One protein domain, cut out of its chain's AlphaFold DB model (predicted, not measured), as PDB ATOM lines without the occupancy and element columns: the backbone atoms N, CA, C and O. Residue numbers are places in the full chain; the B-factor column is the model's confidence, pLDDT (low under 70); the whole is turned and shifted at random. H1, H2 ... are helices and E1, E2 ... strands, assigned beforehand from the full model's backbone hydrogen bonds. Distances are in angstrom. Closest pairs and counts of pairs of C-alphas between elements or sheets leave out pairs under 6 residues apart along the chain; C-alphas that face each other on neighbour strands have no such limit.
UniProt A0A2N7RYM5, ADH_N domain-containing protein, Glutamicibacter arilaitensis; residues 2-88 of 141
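AT A GLANCE: This is residues 2 to 88 of the 141 residues of the protein "ADH_N domain-containing protein" of Glutamicibacter arilaitensis (UniProt A0A2N7RYM5). What shape is it? It has little regular structure: H1 and the hairpin E2 and E3 end the longest axis, H2 between, with E1, E4 and H3 to one side. What builds it? Of 87 printed residues, class mixed, under half are in E1 H1 H2 E2 E3 E4 H3. It is only just compact, close to loose, radius of gyration of the C-alphas 14.0 A, spans 43 by 34 by 23 A.

HOW THE PARTS SIT: Which strands pair? E1, residues 6 to 9, is antiparallel to E4, residues 71 to 74, with N 8 and O 72 2.9 A apart. Hairpin E2, residues 44 to 46, and E3, residues 49 to 51, has N 46 and O 49 2.9 A apart. Which helix backbone differs? H2, residues 30 to 37, has 0 of 4 O i to N i+4 but 5 of 5 O i to N i+3 pairs within hydrogen-bond range.

IN THESE COORDINATES: Where is H1? It is residues 19 to 22. Where does H3, residues 80 to 85, end? C-alpha 85 is at (33.721, -26.191, -13.475).

THE WHOLE: Any cut? The printed part has no cut. Which link is long? E3 to E4 is.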
ATOM      1  N   LYS A   2      28.420 -30.171   6.690       96.25
ATOM      2  CA  LYS A   2      28.206 -31.429   7.411       96.25
ATOM      3  C   LYS A   2      28.404 -32.619   6.455       96.25
ATOM      4  O   LYS A   2      28.388 -32.418   5.239       96.25
ATOM      5  N   PRO A   3      28.580 -33.849   6.970       97.38
ATOM      6  CA  PRO A   3      28.651 -35.035   6.122       97.38
ATOM      7  C   PRO A   3      27.458 -35.131   5.159       97.38
ATOM      8  O   PRO A   3      26.308 -34.951   5.566       97.38
ATOM      9  N   GLY A   4      27.742 -35.409   3.885       95.56
ATOM     10  CA  GLY A   4      26.739 -35.527   2.821       95.56
ATOM     11  C   GLY A   4      26.322 -34.214   2.144       95.56
ATOM     12  O   GLY A   4      25.375 -34.237   1.353       95.56
ATOM     13  N   ASP A   5      26.968 -33.084   2.446       97.19
ATOM     14  CA  ASP A   5      26.842 -31.857   1.648       97.19
ATOM     15  C   ASP A   5      27.592 -32.007   0.309       97.19
ATOM     16  O   ASP A   5      28.679 -32.587   0.267       97.19
ATOM     17  N   HIS A   6      27.031 -31.464  -0.777       96.88
ATOM     18  CA  HIS A   6      27.750 -31.294  -2.042       96.88
ATOM     19  C   HIS A   6      28.556 -29.995  -1.986       96.88
ATOM     20  O   HIS A   6      28.058 -28.970  -1.514       96.88
ATOM     21  N   LEU A   7      29.807 -30.045  -2.442       96.25
ATOM     22  CA  LEU A   7      30.751 -28.939  -2.326       96.25
ATOM     23  C   LEU A   7      31.425 -28.650  -3.667       96.25
ATOM     24  O   LEU A   7      31.744 -29.563  -4.424       96.25
ATOM     25  N   VAL A   8      31.729 -27.376  -3.894       96.25
ATOM     26  CA  VAL A   8      32.709 -26.926  -4.886       96.25
ATOM     27  C   VAL A   8      33.924 -26.390  -4.145       96.25
ATOM     28  O   VAL A   8      33.792 -25.637  -3.175       96.25
ATOM     29  N   PHE A   9      35.115 -26.757  -4.609       95.31
ATOM     30  CA  PHE A   9      36.356 -26.192  -4.097       95.31
ATOM     31  C   PHE A   9      36.760 -24.956  -4.893       95.31
ATOM     32  O   PHE A   9      36.666 -24.927  -6.119       95.31
ATOM     33  N   THR A  10      37.263 -23.947  -4.190       92.75
ATOM     34  CA  THR A  10      37.866 -22.759  -4.787       92.75
ATOM     35  C   THR A  10      39.286 -22.581  -4.271       92.75
ATOM     36  O   THR A  10      39.547 -22.595  -3.066       92.75
ATOM     37  N   PHE A  11      40.222 -22.350  -5.192       90.00
ATOM     38  CA  PHE A  11      41.582 -21.959  -4.823       90.00
ATOM     39  C   PHE A  11      41.638 -20.531  -4.253       90.00
ATOM     40  O   PHE A  11      42.666 -20.121  -3.725       90.00
ATOM     41  N   ARG A  12      40.558 -19.744  -4.372       92.94
ATOM     42  CA  ARG A  12      40.419 -18.423  -3.747       92.94
ATOM     43  C   ARG A  12      39.665 -18.571  -2.421       92.94
ATOM     44  O   ARG A  12      38.433 -18.615  -2.451       92.94
ATOM     45  N   PRO A  13      40.359 -18.635  -1.272       93.38
ATOM     46  CA  PRO A  13      39.696 -18.787   0.014       93.38
ATOM     47  C   PRO A  13      38.854 -17.553   0.351       93.38
ATOM     48  O   PRO A  13      39.104 -16.451  -0.135       93.38
ATOM     49  N   SER A  14      37.865 -17.738   1.217       94.75
ATOM     50  CA  SER A  14      37.007 -16.686   1.764       94.75
ATOM     51  C   SER A  14      36.966 -16.812   3.285       94.75
ATOM     52  O   SER A  14      36.051 -17.400   3.851       94.75
ATOM     53  N   CYS A  15      37.987 -16.283   3.964       94.50
ATOM     54  CA  CYS A  15      38.171 -16.511   5.400       94.50
ATOM     55  C   CYS A  15      37.152 -15.817   6.313       94.50
ATOM     56  O   CYS A  15      37.049 -16.166   7.481       94.50
ATOM     57  N   GLY A  16      36.440 -14.798   5.822       94.62
ATOM     58  CA  GLY A  16      35.479 -14.027   6.621       94.62
ATOM     59  C   GLY A  16      36.100 -13.091   7.669       94.62
ATOM     60  O   GLY A  16      35.378 -12.292   8.252       94.62
ATOM     61  N   LEU A  17      37.421 -13.148   7.889       95.50
ATOM     62  CA  LEU A  17      38.104 -12.446   8.987       95.50
ATOM     63  C   LEU A  17      39.048 -11.324   8.530       95.50
ATOM     64  O   LEU A  17      39.236 -10.342   9.244       95.50
ATOM     65  N   CYS A  18      39.674 -11.447   7.355       96.81
ATOM     66  CA  CYS A  18      40.578 -10.408   6.853       96.81
ATOM     67  C   CYS A  18      39.802  -9.168   6.386       96.81
ATOM     68  O   CYS A  18      38.632  -9.270   6.011       96.81
ATOM     69  N   ARG A  19      40.479  -8.013   6.312       97.31
ATOM     70  CA  ARG A  19      39.882  -6.740   5.867       97.31
ATOM     71  C   ARG A  19      39.088  -6.876   4.566       97.31
ATOM     72  O   ARG A  19      37.966  -6.406   4.486       97.31
ATOM     73  N   TYR A  20      39.640  -7.555   3.561       97.62
ATOM     74  CA  TYR A  20      38.948  -7.722   2.283       97.62
ATOM     75  C   TYR A  20      37.679  -8.565   2.403       97.62
ATOM     76  O   TYR A  20      36.678  -8.230   1.784       97.62
ATOM     77  N   CYS A  21      37.695  -9.634   3.201       96.62
ATOM     78  CA  CYS A  21      36.488 -10.423   3.443       96.62
ATOM     79  C   CYS A  21      35.436  -9.606   4.204       96.62
ATOM     80  O   CYS A  21      34.273  -9.631   3.815       96.62
ATOM     81  N   ALA A  22      35.848  -8.842   5.221       96.19
ATOM     82  CA  ALA A  22      34.963  -7.956   5.977       96.19
ATOM     83  C   ALA A  22      34.340  -6.851   5.099       96.19
ATOM     84  O   ALA A  22      33.169  -6.527   5.260       96.19
ATOM     85  N   ASP A  23      35.086  -6.344   4.113       97.06
ATOM     86  CA  ASP A  23      34.623  -5.340   3.145       97.06
ATOM     87  C   ASP A  23      33.774  -5.940   1.995       97.06
ATOM     88  O   ASP A  23      33.511  -5.265   0.997       97.06
ATOM     89  N   GLY A  24      33.392  -7.224   2.064       94.62
ATOM     90  CA  GLY A  24      32.631  -7.910   1.006       94.62
ATOM     91  C   GLY A  24      33.445  -8.238  -0.255       94.62
ATOM     92  O   GLY A  24      32.897  -8.616  -1.287       94.62
ATOM     93  N   LYS A  25      34.773  -8.118  -0.194       95.06
ATOM     94  CA  LYS A  25      35.723  -8.376  -1.287       95.06
ATOM     95  C   LYS A  25      36.474  -9.684  -1.059       95.06
ATOM     96  O   LYS A  25      37.696  -9.733  -1.163       95.06
ATOM     97  N   ALA A  26      35.753 -10.763  -0.756       93.00
ATOM     98  CA  ALA A  26      36.358 -12.065  -0.463       93.00
ATOM     99  C   ALA A  26      37.254 -12.597  -1.602       93.00
ATOM    100  O   ALA A  26      38.245 -13.275  -1.348       93.00
ATOM    101  N   HIS A  27      37.007 -12.174  -2.847       92.19
ATOM    102  CA  HIS A  27      37.898 -12.428  -3.980       92.19
ATOM    103  C   HIS A  27      39.323 -11.871  -3.796       92.19
ATOM    104  O   HIS A  27      40.195 -12.271  -4.551       92.19
ATOM    105  N   LEU A  28      39.597 -11.006  -2.811       95.00
ATOM    106  CA  LEU A  28      40.923 -10.490  -2.428       95.00
ATOM    107  C   LEU A  28      41.403 -11.027  -1.066       95.00
ATOM    108  O   LEU A  28      42.252 -10.411  -0.426       95.00
ATOM    109  N   CYS A  29      40.852 -12.146  -0.586       96.50
ATOM    110  CA  CYS A  29      41.240 -12.732   0.696       96.50
ATOM    111  C   CYS A  29      42.759 -12.928   0.807       96.50
ATOM    112  O   CYS A  29      43.392 -13.483  -0.091       96.50
ATOM    113  N   THR A  30      43.337 -12.518   1.939       95.25
ATOM    114  CA  THR A  30      44.783 -12.599   2.184       95.25
ATOM    115  C   THR A  30      45.274 -14.014   2.483       95.25
ATOM    116  O   THR A  30      46.472 -14.260   2.391       95.25
ATOM    117  N   GLU A  31      44.385 -14.965   2.804       92.31
ATOM    118  CA  GLU A  31      44.776 -16.377   2.973       92.31
ATOM    119  C   GLU A  31      45.350 -16.988   1.689       92.31
ATOM    120  O   GLU A  31      46.088 -17.967   1.767       92.31
ATOM    121  N   ILE A  32      45.087 -16.382   0.523       91.75
ATOM    122  CA  ILE A  32      45.645 -16.816  -0.765       91.75
ATOM    123  C   ILE A  32      47.178 -16.888  -0.764       91.75
ATOM    124  O   ILE A  32      47.759 -17.678  -1.502       91.75
ATOM    125  N   GLU A  33      47.843 -16.099   0.084       90.12
ATOM    126  CA  GLU A  33      49.301 -16.089   0.208       90.12
ATOM    127  C   GLU A  33      49.866 -17.456   0.624       90.12
ATOM    128  O   GLU A  33      50.981 -17.796   0.235       90.12
ATOM    129  N   GLN A  34      49.075 -18.292   1.309       85.38
ATOM    130  CA  GLN A  34      49.472 -19.653   1.685       85.38
ATOM    131  C   GLN A  34      49.729 -20.551   0.467       85.38
ATOM    132  O   GLN A  34      50.524 -21.481   0.552       85.38
ATOM    133  N   ILE A  35      49.110 -20.268  -0.688       86.25
ATOM    134  CA  ILE A  35      49.376 -21.026  -1.921       86.25
ATOM    135  C   ILE A  35      50.844 -20.879  -2.343       86.25
ATOM    136  O   ILE A  35      51.418 -21.825  -2.875       86.25
ATOM    137  N   LYS A  36      51.476 -19.726  -2.080       85.19
ATOM    138  CA  LYS A  36      52.872 -19.467  -2.477       85.19
ATOM    139  C   LYS A  36      53.870 -20.289  -1.670       85.19
ATOM    140  O   LYS A  36      54.915 -20.660  -2.192       85.19
ATOM    141  N   THR A  37      53.560 -20.545  -0.403       83.56
ATOM    142  CA  THR A  37      54.411 -21.328   0.502       83.56
ATOM    143  C   THR A  37      54.118 -22.824   0.432       83.56
ATOM    144  O   THR A  37      54.891 -23.616   0.964       83.56
ATOM    145  N   GLY A  38      53.014 -23.210  -0.216       76.69
ATOM    146  CA  GLY A  38      52.483 -24.566  -0.182       76.69
ATOM    147  C   GLY A  38      51.888 -24.929   1.181       76.69
ATOM    148  O   GLY A  38      51.961 -24.169   2.151       76.69
ATOM    149  N   ASP A  39      51.274 -26.108   1.244       76.88
ATOM    150  CA  ASP A  39      50.821 -26.704   2.497       76.88
ATOM    151  C   ASP A  39      52.011 -26.937   3.445       76.88
ATOM    152  O   ASP A  39      52.971 -27.621   3.088       76.88
ATOM    153  N   THR A  40      51.945 -26.334   4.632       77.62
ATOM    154  CA  THR A  40      52.983 -26.440   5.675       77.62
ATOM    155  C   THR A  40      52.860 -27.725   6.485       77.62
ATOM    156  O   THR A  40      53.794 -28.092   7.192       77.62
ATOM    157  N   ASP A  41      51.729 -28.419   6.358       83.12
ATOM    158  CA  ASP A  41      51.458 -29.693   7.007       83.12
ATOM    159  C   ASP A  41      50.720 -30.612   6.010       83.12
ATOM    160  O   ASP A  41      49.496 -30.771   6.086       83.12
ATOM    161  N   PRO A  42      51.450 -31.162   5.016       83.50
ATOM    162  CA  PRO A  42      50.857 -31.810   3.854       83.50
ATOM    163  C   PRO A  42      49.948 -32.979   4.225       83.50
ATOM    164  O   PRO A  42      50.304 -33.854   5.014       83.50
ATOM    165  N   ARG A  43      48.761 -33.007   3.617       87.38
ATOM    166  CA  ARG A  43      47.746 -34.052   3.838       87.38
ATOM    167  C   ARG A  43      47.796 -35.194   2.833       87.38
ATOM    168  O   ARG A  43      47.174 -36.228   3.059       87.38
ATOM    169  N   PHE A  44      48.522 -35.004   1.737       91.00
ATOM    170  CA  PHE A  44      48.753 -36.036   0.741       91.00
ATOM    171  C   PHE A  44      50.104 -36.697   0.984       91.00
ATOM    172  O   PHE A  44      51.087 -36.040   1.327       91.00
ATOM    173  N   SER A  45      50.159 -38.004   0.766       92.62
ATOM    174  CA  SER A  45      51.403 -38.760   0.796       92.62
ATOM    175  C   SER A  45      51.350 -39.907  -0.196       92.62
ATOM    176  O   SER A  45      50.297 -40.522  -0.362       92.62
ATOM    177  N   GLN A  46      52.491 -40.238  -0.782       92.44
ATOM    178  CA  GLN A  46      52.671 -41.430  -1.598       92.44
ATOM    179  C   GLN A  46      53.952 -42.125  -1.153       92.44
ATOM    180  O   GLN A  46      54.990 -41.480  -1.041       92.44
ATOM    181  N   ASP A  47      53.868 -43.415  -0.828       94.75
ATOM    182  CA  ASP A  47      55.012 -44.229  -0.390       94.75
ATOM    183  C   ASP A  47      55.804 -43.613   0.784       94.75
ATOM    184  O   ASP A  47      57.029 -43.674   0.852       94.75
ATOM    185  N   GLY A  48      55.089 -42.977   1.721       92.12
ATOM    186  CA  GLY A  48      55.679 -42.292   2.879       92.12
ATOM    187  C   GLY A  48      56.291 -40.919   2.573       92.12
ATOM    188  O   GLY A  48      56.777 -40.255   3.486       92.12
ATOM    189  N   ILE A  49      56.239 -40.465   1.320       92.69
ATOM    190  CA  ILE A  49      56.709 -39.147   0.891       92.69
ATOM    191  C   ILE A  49      55.532 -38.175   0.912       92.69
ATOM    192  O   ILE A  49      54.510 -38.405   0.265       92.69
ATOM    193  N   ALA A  50      55.678 -37.077   1.650       92.19
ATOM    194  CA  ALA A  50      54.679 -36.017   1.706       92.19
ATOM    195  C   ALA A  50      54.570 -35.283   0.358       92.19
ATOM    196  O   ALA A  50      55.578 -34.902  -0.239       92.19
ATOM    197  N   LEU A  51      53.339 -35.048  -0.096       90.75
ATOM    198  CA  LEU A  51      53.019 -34.351  -1.341       90.75
ATOM    199  C   LEU A  51      52.194 -33.101  -1.042       90.75
ATOM    200  O   LEU A  51      51.253 -33.133  -0.250       90.75
ATOM    201  N   ASN A  52      52.516 -31.990  -1.704       89.50
ATOM    202  CA  ASN A  52      51.730 -30.770  -1.565       89.50
ATOM    203  C   ASN A  52      50.449 -30.839  -2.405       89.50
ATOM    204  O   ASN A  52      50.454 -31.345  -3.529       89.50
ATOM    205  N   ALA A  53      49.362 -30.276  -1.886       90.44
ATOM    206  CA  ALA A  53      48.114 -30.157  -2.619       90.44
ATOM    207  C   ALA A  53      48.218 -29.039  -3.667       90.44
ATOM    208  O   ALA A  53      48.456 -27.876  -3.329       90.44
ATOM    209  N   GLN A  54      47.971 -29.360  -4.940       89.44
ATOM    210  CA  GLN A  54      47.871 -28.346  -5.993       89.44
ATOM    211  C   GLN A  54      46.814 -27.303  -5.591       89.44
ATOM    212  O   GLN A  54      45.696 -27.660  -5.210       89.44
ATOM    213  N   SER A  55      47.193 -26.019  -5.602       90.25
ATOM    214  CA  SER A  55      46.336 -24.899  -5.176       90.25
ATOM    215  C   SER A  55      45.727 -25.045  -3.770       90.25
ATOM    216  O   SER A  55      44.709 -24.421  -3.484       90.25
ATOM    217  N   LEU A  56      46.336 -25.856  -2.894       89.75
ATOM    218  CA  LEU A  56      45.823 -26.219  -1.564       89.75
ATOM    219  C   LEU A  56      44.467 -26.955  -1.570       89.75
ATOM    220  O   LEU A  56      43.822 -27.062  -0.528       89.75
ATOM    221  N   VAL A  57      44.040 -27.471  -2.729       92.38
ATOM    222  CA  VAL A  57      42.781 -28.221  -2.896       92.38
ATOM    223  C   VAL A  57      43.005 -29.652  -3.390       92.38
ATOM    224  O   VAL A  57      42.280 -30.547  -2.972       92.38
ATOM    225  N   GLY A  58      44.027 -29.900  -4.222       91.81
ATOM    226  CA  GLY A  58      44.467 -31.256  -4.582       91.81
ATOM    227  C   GLY A  58      43.408 -32.118  -5.282       91.81
ATOM    228  O   GLY A  58      43.260 -33.292  -4.963       91.81
ATOM    229  N   THR A  59      42.667 -31.556  -6.239       93.31
ATOM    230  CA  THR A  59      41.451 -32.167  -6.816       93.31
ATOM    231  C   THR A  59      41.677 -33.333  -7.784       93.31
ATOM    232  O   THR A  59      40.721 -33.822  -8.377       93.31
ATOM    233  N   PHE A  60      42.918 -33.794  -7.962       93.31
ATOM    234  CA  PHE A  60      43.250 -34.978  -8.773       93.31
ATOM    235  C   PHE A  60      43.369 -36.266  -7.943       93.31
ATOM    236  O   PHE A  60      43.845 -37.281  -8.444       93.31
ATOM    237  N   ALA A  61      42.934 -36.231  -6.685       93.06
ATOM    238  CA  ALA A  61      42.790 -37.394  -5.822       93.06
ATOM    239  C   ALA A  61      41.304 -37.702  -5.582       93.06
ATOM    240  O   ALA A  61      40.472 -36.797  -5.583       93.06
ATOM    241  N   GLU A  62      40.975 -38.969  -5.317       92.81
ATOM    242  CA  GLU A  62      39.601 -39.391  -4.985       92.81
ATOM    243  C   GLU A  62      39.097 -38.779  -3.668       92.81
ATOM    244  O   GLU A  62      37.896 -38.597  -3.478       92.81
ATOM    245  N   HIS A  63      40.018 -38.448  -2.757       92.69
ATOM    246  CA  HIS A  63      39.737 -37.818  -1.472       92.69
ATOM    247  C   HIS A  63      40.743 -36.698  -1.208       92.69
ATOM    248  O   HIS A  63      41.922 -36.833  -1.527       92.69
ATOM    249  N   ALA A  64      40.287 -35.614  -0.581       92.19
ATOM    250  CA  ALA A  64      41.120 -34.471  -0.225       92.19
ATOM    251  C   ALA A  64      40.724 -33.905   1.143       92.19
ATOM    252  O   ALA A  64      39.547 -33.884   1.508       92.19
ATOM    253  N   ILE A  65      41.711 -33.401   1.884       91.31
ATOM    254  CA  ILE A  65      41.489 -32.599   3.090       91.31
ATOM    255  C   ILE A  65      41.688 -31.140   2.697       91.31
ATOM    256  O   ILE A  65      42.806 -30.715   2.419       91.31
ATOM    257  N   VAL A  66      40.595 -30.380   2.670       91.94
ATOM    258  CA  VAL A  66      40.581 -28.987   2.213       91.94
ATOM    259  C   VAL A  66      40.124 -28.081   3.352       91.94
ATOM    260  O   VAL A  66      39.244 -28.435   4.142       91.94
ATOM    261  N   LYS A  67      40.724 -26.892   3.455       91.19
ATOM    262  CA  LYS A  67      40.291 -25.882   4.423       91.19
ATOM    263  C   LYS A  67      38.860 -25.455   4.134       91.19
ATOM    264  O   LYS A  67      38.507 -25.159   2.998       91.19
ATOM    265  N   ALA A  68      38.069 -25.318   5.195       93.31
ATOM    266  CA  ALA A  68      36.685 -24.863   5.111       93.31
ATOM    267  C   ALA A  68      36.519 -23.527   4.371       93.31
ATOM    268  O   ALA A  68      35.509 -23.321   3.708       93.31
ATOM    269  N   THR A  69      37.521 -22.644   4.444       94.31
ATOM    270  CA  THR A  69      37.529 -21.342   3.759       94.31
ATOM    271  C   THR A  69      37.620 -21.457   2.233       94.31
ATOM    272  O   THR A  69      37.329 -20.484   1.543       94.31
ATOM    273  N   SER A  70      37.963 -22.635   1.704       94.81
ATOM    274  CA  SER A  70      38.019 -22.968   0.274       94.81
ATOM    275  C   SER A  70      36.874 -23.879  -0.188       94.81
ATOM    276  O   SER A  70      36.873 -24.311  -1.339       94.81
ATOM    277  N   CYS A  71      35.895 -24.163   0.674       95.75
ATOM    278  CA  CYS A  71      34.751 -25.016   0.359       95.75
ATOM    279  C   CYS A  71      33.466 -24.189   0.269       95.75
ATOM    280  O   CYS A  71      33.106 -23.482   1.210       95.75
ATOM    281  N   VAL A  72      32.736 -24.331  -0.835       95.31
ATOM    282  CA  VAL A  72      31.423 -23.711  -1.038       95.31
ATOM    283  C   VAL A  72      30.370 -24.808  -1.080       95.31
ATOM    284  O   VAL A  72      30.452 -25.700  -1.921       95.31
ATOM    285  N   VAL A  73      29.393 -24.756  -0.171       96.38
ATOM    286  CA  VAL A  73      28.237 -25.667  -0.201       96.38
ATOM    287  C   VAL A  73      27.343 -25.290  -1.371       96.38
ATOM    288  O   VAL A  73      27.014 -24.117  -1.535       96.38
ATOM    289  N   ILE A  74      26.958 -26.288  -2.157       96.62
ATOM    290  CA  ILE A  74      26.067 -26.135  -3.305       96.62
ATOM    291  C   ILE A  74      24.829 -27.016  -3.152       96.62
ATOM    292  O   ILE A  74      24.821 -27.977  -2.374       96.62
ATOM    293  N   ASP A  75      23.783 -26.680  -3.903       96.06
ATOM    294  CA  ASP A  75      22.557 -27.466  -3.931       96.06
ATOM    295  C   ASP A  75      22.799 -28.863  -4.516       96.06
ATOM    296  O   ASP A  75      23.671 -29.092  -5.359       96.06
ATOM    297  N   LYS A  76      22.032 -29.836  -4.016       95.75
ATOM    298  CA  LYS A  76      22.234 -31.258  -4.334       95.75
ATOM    299  C   LYS A  76      21.744 -31.655  -5.724       95.75
ATOM    300  O   LYS A  76      22.099 -32.733  -6.192       95.75
ATOM    301  N   ASP A  77      20.910 -30.827  -6.338       96.19
ATOM    302  CA  ASP A  77      20.363 -31.016  -7.682       96.19
ATOM    303  C   ASP A  77      21.329 -30.561  -8.788       96.19
ATOM    304  O   ASP A  77      21.155 -30.945  -9.944       96.19
ATOM    305  N   ILE A  78      22.382 -29.813  -8.444       95.00
ATOM    306  CA  ILE A  78      23.469 -29.476  -9.366       95.00
ATOM    307  C   ILE A  78      24.319 -30.728  -9.605       95.00
ATOM    308  O   ILE A  78      24.839 -31.342  -8.669       95.00
ATOM    309  N   SER A  79      24.496 -31.102 -10.872       94.88
ATOM    310  CA  SER A  79      25.324 -32.243 -11.253       94.88
ATOM    311  C   SER A  79      26.814 -31.976 -10.987       94.88
ATOM    312  O   SER A  79      27.309 -30.857 -11.143       94.88
ATOM    313  N   MET A  80      27.553 -33.001 -10.547       92.19
ATOM    314  CA  MET A  80      28.949 -32.835 -10.102       92.19
ATOM    315  C   MET A  80      29.927 -32.500 -11.237       92.19
ATOM    316  O   MET A  80      30.935 -31.839 -10.997       92.19
ATOM    317  N   ASP A  81      29.625 -32.906 -12.468       91.88
ATOM    318  CA  ASP A  81      30.381 -32.545 -13.671       91.88
ATOM    319  C   ASP A  81      30.306 -31.038 -13.965       91.88
ATOM    320  O   ASP A  81      31.322 -30.409 -14.260       91.88
ATOM    321  N   VAL A  82      29.129 -30.433 -13.796       90.00
ATOM    322  CA  VAL A  82      28.940 -28.979 -13.894       90.00
ATOM    323  C   VAL A  82      29.565 -28.278 -12.690       90.00
ATOM    324  O   VAL A  82      30.282 -27.287 -12.852       90.00
ATOM    325  N   ALA A  83      29.349 -28.806 -11.482       92.88
ATOM    326  CA  ALA A  83      29.895 -28.244 -10.249       92.88
ATOM    327  C   ALA A  83      31.430 -28.149 -10.277       92.88
ATOM    328  O   ALA A  83      31.994 -27.143  -9.844       92.88
ATOM    329  N   ALA A  84      32.113 -29.143 -10.854       92.56
ATOM    330  CA  ALA A  84      33.569 -29.151 -10.990       92.56
ATOM    331  C   ALA A  84      34.114 -27.928 -11.758       92.56
ATOM    332  O   ALA A  84      35.218 -27.458 -11.481       92.56
ATOM    333  N   LEU A  85      33.334 -27.364 -12.686       91.62
ATOM    334  CA  LEU A  85      33.721 -26.191 -13.475       91.62
ATOM    335  C   LEU A  85      33.498 -24.858 -12.734       91.62
ATOM    336  O   LEU A  85      34.118 -23.843 -13.081       91.62
ATOM    337  N   LEU A  86      32.653 -24.849 -11.695       92.44
ATOM    338  CA  LEU A  86      32.329 -23.660 -10.896       92.44
ATOM    339  C   LEU A  86      33.483 -23.206  -9.995       92.44
ATOM    340  O   LEU A  86      33.482 -22.067  -9.542       92.44
ATOM    341  N   GLY A  87      34.486 -24.054  -9.753       92.06
ATOM    342  CA  GLY A  87      35.641 -23.712  -8.914       92.06
ATOM    343  C   GLY A  87      36.675 -22.796  -9.581       92.06
ATOM    344  O   GLY A  87      37.565 -22.282  -8.903       92.06
ATOM    345  N   CYS A  88      36.600 -22.602 -10.905       93.50
ATOM    346  CA  CYS A  88      37.623 -21.865 -11.650       93.50
ATOM    347  C   CYS A  88      37.083 -21.147 -12.899       93.50
ATOM    348  O   CYS A  88      36.794 -19.949 -12.853       93.50
TER     349      CYS A  88